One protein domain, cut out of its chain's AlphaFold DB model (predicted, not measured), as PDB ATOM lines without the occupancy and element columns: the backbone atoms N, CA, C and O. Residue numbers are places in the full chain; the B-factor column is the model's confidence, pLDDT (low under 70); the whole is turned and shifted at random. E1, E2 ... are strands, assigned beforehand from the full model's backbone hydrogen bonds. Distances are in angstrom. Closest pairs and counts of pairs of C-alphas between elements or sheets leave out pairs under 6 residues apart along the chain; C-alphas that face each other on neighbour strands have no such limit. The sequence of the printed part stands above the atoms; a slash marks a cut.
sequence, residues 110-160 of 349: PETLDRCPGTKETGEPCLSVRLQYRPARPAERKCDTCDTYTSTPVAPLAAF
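AT A GLANCE: This is residues 110 to 160 of the 349 residues of the protein "Helix-turn-helix domain-containing protein" of Halorubrum sp. BOL3-1 (UniProt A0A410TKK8). With little regular structure, this is a flat, three-pointed piece built largely of loops: from the ends near residues 110 and 160 the chain folds out and back through a loop around residue 121, then through a small hairpin, E1 and E2, whose turn makes the third point. Residues 149 to 150 pair with residues 141 to 142 of E2, antiparallel. The printed part has 51 residues, with no named helix and two named strands, E1 then E2, in one antiparallel sheet; the class is all strand, with only 6 residues in named elements. It is compact, with a radius of gyration of the C-alphas of 10.6 A and spans of 29 by 27 by 14 A.

HOW THE PARTS SIT: E1, residues 131 to 133, and E2, residues 141 to 143, form an antiparallel hairpin at 146 degrees. C-alphas 131 and 143 face each other at 4.6 A. N 132 and O 142 are within hydrogen-bond range at 2.8 A.

IN THESE COORDINATES: E1 begins at C-alpha 131 (257.701, 266.876, 239.966); E2 ends at C-alpha 143 (254.416, 267.724, 243.080). Each is 6.6 A long from first to last C-alpha.

THE WHOLE: The farthest C-alphas, of Ala 136 and Phe 160, are 30.6 A apart. The printed part has no cut, the link E1 to E2 is short, and no printed residue is under 70 in pLDDT.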
ATOM      1  N   PRO A 110     255.448 262.633 227.787       83.81
ATOM      2  CA  PRO A 110     254.799 262.509 229.089       83.81
ATOM      3  C   PRO A 110     254.569 261.063 229.549       83.81
ATOM      4  O   PRO A 110     254.362 260.824 230.743       83.81
ATOM      5  N   GLU A 111     254.562 260.091 228.637       84.94
ATOM      6  CA  GLU A 111     254.450 258.670 228.970       84.94
ATOM      7  C   GLU A 111     255.732 258.092 229.571       84.94
ATOM      8  O   GLU A 111     255.655 257.109 230.302       84.94
ATOM      9  N   THR A 112     256.877 258.744 229.350       89.25
ATOM     10  CA  THR A 112     258.211 258.340 229.835       89.25
ATOM     11  C   THR A 112     258.644 259.050 231.120       89.25
ATOM     12  O   THR A 112     259.688 258.732 231.685       89.25
ATOM     13  N   LEU A 113     257.827 259.976 231.630       90.19
ATOM     14  CA  LEU A 113     258.106 260.720 232.857       90.19
ATOM     15  C   LEU A 113     257.485 260.081 234.108       90.19
ATOM     16  O   LEU A 113     256.329 259.647 234.102       90.19
ATOM     17  N   ASP A 114     258.244 260.130 235.203       91.62
ATOM     18  CA  ASP A 114     257.807 259.838 236.571       91.62
ATOM     19  C   ASP A 114     256.553 260.637 236.970       91.62
ATOM     20  O   ASP A 114     256.401 261.814 236.626       91.62
ATOM     21  N   ARG A 115     255.675 260.031 237.777       92.38
ATOM     22  CA  ARG A 115     254.382 260.616 238.167       92.38
ATOM     23  C   ARG A 115     254.205 260.736 239.672       92.38
ATOM     24  O   ARG A 115     254.714 259.952 240.470       92.38
ATOM     25  N   CYS A 116     253.435 261.738 240.085       93.81
ATOM     26  CA  CYS A 116     253.092 261.930 241.488       93.81
ATOM     27  C   CYS A 116     252.128 260.832 242.001       93.81
ATOM     28  O   CYS A 116     251.027 260.719 241.454       93.81
ATOM     29  N   PRO A 117     252.466 260.108 243.093       91.62
ATOM     30  CA  PRO A 117     251.568 259.142 243.741       91.62
ATOM     31  C   PRO A 117     250.511 259.797 244.648       91.62
ATOM     32  O   PRO A 117     249.660 259.110 245.208       91.62
ATOM     33  N   GLY A 118     250.586 261.115 244.858       90.12
ATOM     34  CA  GLY A 118     249.671 261.844 245.732       90.12
ATOM     35  C   GLY A 118     248.236 261.858 245.206       90.12
ATOM     36  O   GLY A 118     247.973 261.572 244.040       90.12
ATOM     37  N   THR A 119     247.303 262.250 246.063       90.44
ATOM     38  CA  THR A 119     245.894 262.468 245.712       90.44
ATOM     39  C   THR A 119     245.595 263.960 245.639       90.44
ATOM     40  O   THR A 119     246.134 264.746 246.416       90.44
ATOM     41  N   LYS A 120     244.739 264.364 244.701       89.69
ATOM     42  CA  LYS A 120     244.182 265.719 244.633       89.69
ATOM     43  C   LYS A 120     243.207 265.940 245.796       89.69
ATOM     44  O   LYS A 120     242.760 264.984 246.429       89.69
ATOM     45  N   GLU A 121     242.805 267.190 246.019       89.62
ATOM     46  CA  GLU A 121     241.755 267.534 246.996       89.62
ATOM     47  C   GLU A 121     240.419 266.824 246.711       89.62
ATOM     48  O   GLU A 121     239.644 266.573 247.629       89.62
ATOM     49  N   THR A 122     240.171 266.436 245.454       88.31
ATOM     50  CA  THR A 122     238.991 265.669 245.024       88.31
ATOM     51  C   THR A 122     239.013 264.198 245.452       88.31
ATOM     52  O   THR A 122     238.025 263.499 245.256       88.31
ATOM     53  N   GLY A 123     240.121 263.708 246.016       86.69
ATOM     54  CA  GLY A 123     240.330 262.292 246.333       86.69
ATOM     55  C   GLY A 123     240.827 261.451 245.152       86.69
ATOM     56  O   GLY A 123     241.212 260.300 245.341       86.69
ATOM     57  N   GLU A 124     240.883 262.025 243.949       85.38
ATOM     58  CA  GLU A 124     241.420 261.367 242.756       85.38
ATOM     59  C   GLU A 124     242.957 261.308 242.790       85.38
ATOM     60  O   GLU A 124     243.604 262.210 243.337       85.38
ATOM     61  N   PRO A 125     243.580 260.295 242.169       84.88
ATOM     62  CA  PRO A 125     245.030 260.232 242.047       84.88
ATOM     63  C   PRO A 125     245.557 261.397 241.191       84.88
ATOM     64  O   PRO A 125     244.955 261.810 240.198       84.88
ATOM     65  N   CYS A 126     246.683 261.984 241.603       91.31
ATOM     66  CA  CYS A 126     247.241 263.170 240.961       91.31
ATOM     67  C   CYS A 126     247.871 262.833 239.608       91.31
ATOM     68  O   CYS A 126     247.536 263.479 238.615       91.31
ATOM     69  N   LEU A 127     248.781 261.848 239.583       89.06
ATOM     70  CA  LEU A 127     249.503 261.351 238.400       89.06
ATOM     71  C   LEU A 127     250.160 262.435 237.528       89.06
ATOM     72  O   LEU A 127     250.457 262.206 236.352       89.06
ATOM     73  N   SER A 128     250.394 263.617 238.103       90.62
ATOM     74  CA  SER A 128     251.073 264.726 237.445       90.62
ATOM     75  C   SER A 128     252.547 264.389 237.247       90.62
ATOM     76  O   SER A 128     253.195 263.890 238.168       90.62
ATOM     77  N   VAL A 129     253.069 264.707 236.063       92.12
ATOM     78  CA  VAL A 129     254.499 264.603 235.719       92.12
ATOM     79  C   VAL A 129     255.306 265.818 236.200       92.12
ATOM     80  O   VAL A 129     256.524 265.868 236.060       92.12
ATOM     81  N   ARG A 130     254.641 266.830 236.780       91.00
ATOM     82  CA  ARG A 130     255.274 268.069 237.259       91.00
ATOM     83  C   ARG A 130     255.846 267.872 238.664       91.00
ATOM     84  O   ARG A 130     255.268 268.326 239.655       91.00
ATOM     85  N   LEU A 131     256.956 267.143 238.737       92.56
ATOM     86  CA  LEU A 131     257.701 266.876 239.966       92.56
ATOM     87  C   LEU A 131     258.947 267.769 240.048       92.56
ATOM     88  O   LEU A 131     259.836 267.685 239.206       92.56
ATOM     89  N   GLN A 132     259.038 268.594 241.089       90.44
ATOM     90  CA  GLN A 132     260.199 269.432 241.374       90.44
ATOM     91  C   GLN A 132     261.191 268.721 242.291       90.44
ATOM     92  O   GLN A 132     260.836 268.250 243.377       90.44
ATOM     93  N   TYR A 133     262.457 268.711 241.883       87.69
ATOM     94  CA  TYR A 133     263.568 268.252 242.710       87.69
ATOM     95  C   TYR A 133     263.856 269.234 243.855       87.69
ATOM     96  O   TYR A 133     263.881 270.452 243.661       87.69
ATOM     97  N   ARG A 134     264.099 268.710 245.062       83.25
ATOM     98  CA  ARG A 134     264.473 269.504 246.241       83.25
ATOM     99  C   ARG A 134     265.964 269.314 246.547       83.25
ATOM    100  O   ARG A 134     266.337 268.278 247.089       83.25
ATOM    101  N   PRO A 135     266.820 270.335 246.351       76.75
ATOM    102  CA  PRO A 135     268.258 270.206 246.610       76.75
ATOM    103  C   PRO A 135     268.599 269.825 248.056       76.75
ATOM    104  O   PRO A 135     269.571 269.125 248.304       76.75
ATOM    105  N   ALA A 136     267.784 270.267 249.022       84.00
ATOM    106  CA  ALA A 136     267.997 269.976 250.440       84.00
ATOM    107  C   ALA A 136     267.729 268.506 250.816       84.00
ATOM    108  O   ALA A 136     268.168 268.065 251.876       84.00
ATOM    109  N   ARG A 137     266.974 267.772 249.990       86.25
ATOM    110  CA  ARG A 137     266.585 266.376 250.214       86.25
ATOM    111  C   ARG A 137     266.538 265.657 248.860       86.25
ATOM    112  O   ARG A 137     265.460 265.559 248.287       86.25
ATOM    113  N   PRO A 138     267.684 265.169 248.350       80.56
ATOM    114  CA  PRO A 138     267.812 264.632 246.990       80.56
ATOM    115  C   PRO A 138     266.818 263.513 246.654       80.56
ATOM    116  O   PRO A 138     266.397 263.376 245.510       80.56
ATOM    117  N   ALA A 139     266.423 262.719 247.650       86.56
ATOM    118  CA  ALA A 139     265.447 261.655 247.465       86.56
ATOM    119  C   ALA A 139     263.998 262.167 247.369       86.56
ATOM    120  O   ALA A 139     263.158 261.453 246.846       86.56
ATOM    121  N   GLU A 140     263.681 263.369 247.858       91.62
ATOM    122  CA  GLU A 140     262.314 263.895 247.890       91.62
ATOM    123  C   GLU A 140     262.017 264.796 246.683       91.62
ATOM    124  O   GLU A 140     262.745 265.739 246.360       91.62
ATOM    125  N   ARG A 141     260.867 264.554 246.056       93.44
ATOM    126  CA  ARG A 141     260.294 265.380 244.997       93.44
ATOM    127  C   ARG A 141     258.983 265.988 245.472       93.44
ATOM    128  O   ARG A 141     258.195 265.325 246.147       93.44
ATOM    129  N   LYS A 142     258.731 267.247 245.113       95.69
ATOM    130  CA  LYS A 142     257.460 267.934 245.381       95.69
ATOM    131  C   LYS A 142     256.616 267.962 244.109       95.69
ATOM    132  O   LYS A 142     257.109 268.377 243.070       95.69
ATOM    133  N   CYS A 143     255.355 267.561 244.187       95.25
ATOM    134  CA  CYS A 143     254.416 267.724 243.080       95.25
ATOM    135  C   CYS A 143     253.862 269.148 243.025       95.25
ATOM    136  O   CYS A 143     253.318 269.629 244.017       95.25
ATOM    137  N   ASP A 144     253.920 269.791 241.859       93.25
ATOM    138  CA  ASP A 144     253.394 271.152 241.665       93.25
ATOM    139  C   ASP A 144     251.868 271.219 241.601       93.25
ATOM    140  O   ASP A 144     251.284 272.294 241.674       93.25
ATOM    141  N   THR A 145     251.207 270.077 241.412       92.69
ATOM    142  CA  THR A 145     249.750 270.018 241.236       92.69
ATOM    143  C   THR A 145     249.007 269.767 242.544       92.69
ATOM    144  O   THR A 145     247.947 270.345 242.747       92.69
ATOM    145  N   CYS A 146     249.524 268.899 243.418       95.00
ATOM    146  CA  CYS A 146     248.870 268.549 244.686       95.00
ATOM    147  C   CYS A 146     249.725 268.852 245.924       95.00
ATOM    148  O   CYS A 146     249.402 268.381 247.012       95.00
ATOM    149  N   ASP A 147     250.856 269.545 245.754       94.81
ATOM    150  CA  ASP A 147     251.811 269.908 246.812       94.81
ATOM    151  C   ASP A 147     252.349 268.735 247.659       94.81
ATOM    152  O   ASP A 147     253.036 268.943 248.662       94.81
ATOM    153  N   THR A 148     252.090 267.491 247.245       94.31
ATOM    154  CA  THR A 148     252.519 266.285 247.955       94.31
ATOM    155  C   THR A 148     254.007 266.038 247.731       94.31
ATOM    156  O   THR A 148     254.518 266.179 246.616       94.31
ATOM    157  N   TYR A 149     254.689 265.636 248.800       93.56
ATOM    158  CA  TYR A 149     256.077 265.199 248.767       93.56
ATOM    159  C   TYR A 149     256.126 263.683 248.604       93.56
ATOM    160  O   TYR A 149     255.386 262.963 249.270       93.56
ATOM    161  N   THR A 150     256.997 263.200 247.724       92.62
ATOM    162  CA  THR A 150     257.236 261.769 247.535       92.62
ATOM    163  C   THR A 150     258.722 261.492 247.385       92.62
ATOM    164  O   THR A 150     259.430 262.262 246.739       92.62
ATOM    165  N   SER A 151     259.189 260.390 247.966       92.38
ATOM    166  CA  SER A 151     260.520 259.840 247.700       92.38
ATOM    167  C   SER A 151     260.521 258.725 246.653       92.38
ATOM    168  O   SER A 151     261.575 258.307 246.189       92.38
ATOM    169  N   THR A 152     259.339 258.244 246.283       90.56
ATOM    170  CA  THR A 152     259.113 257.121 245.370       90.56
ATOM    171  C   THR A 152     258.044 257.555 244.371       90.56
ATOM    172  O   THR A 152     256.847 257.364 244.621       90.56
ATOM    173  N   PRO A 153     258.422 258.278 243.301       91.75
ATOM    174  CA  PRO A 153     257.475 258.596 242.245       91.75
ATOM    175  C   PRO A 153     256.954 257.311 241.593       91.75
ATOM    176  O   PRO A 153     257.626 256.283 241.594       91.75
ATOM    177  N   VAL A 154     255.741 257.374 241.051       89.12
ATOM    178  CA  VAL A 154     255.190 256.281 240.247       89.12
ATOM    179  C   VAL A 154     255.960 256.247 238.934       89.12
ATOM    180  O   VAL A 154     256.153 257.299 238.320       89.12
ATOM    181  N   ALA A 155     256.374 255.052 238.520       84.31
ATOM    182  CA  ALA A 155     257.079 254.851 237.268       84.31
ATOM    183  C   ALA A 155     256.274 255.395 236.064       84.31
ATOM    184  O   ALA A 155     255.039 255.501 236.122       84.31
ATOM    185  N   PRO A 156     256.960 255.764 234.973       85.56
ATOM    186  CA  PRO A 156     256.311 256.175 233.739       85.56
ATOM    187  C   PRO A 156     255.361 255.121 233.169       85.56
ATOM    188  O   PRO A 156     255.500 253.931 233.421       85.56
ATOM    189  N   LEU A 157     254.404 255.562 232.349       74.69
ATOM    190  CA  LEU A 157     253.426 254.668 231.716       74.69
ATOM    191  C   LEU A 157     254.085 253.645 230.802       74.69
ATOM    192  O   LEU A 157     253.677 252.490 230.792       74.69
ATOM    193  N   ALA A 158     255.124 254.071 230.088       76.56
ATOM    194  CA  ALA A 158     255.899 253.203 229.217       76.56
ATOM    195  C   ALA A 158     256.680 252.114 229.979       76.56
ATOM    196  O   ALA A 158     257.150 251.171 229.356       76.56
ATOM    197  N   ALA A 159     256.836 252.236 231.304       74.00
ATOM    198  CA  ALA A 159     257.522 251.239 232.124       74.00
ATOM    199  C   ALA A 159     256.601 250.107 232.607       74.00
ATOM    200  O   ALA A 159     257.093 249.145 233.191       74.00
ATOM    201  N   PHE A 160     255.284 250.213 232.403       72.94
ATOM    202  CA  PHE A 160     254.377 249.114 232.717       72.94
ATOM    203  C   PHE A 160     254.387 248.130 231.552       72.94
ATOM    204  O   PHE A 160     253.916 248.450 230.460       72.94
TER     205      PHE A 160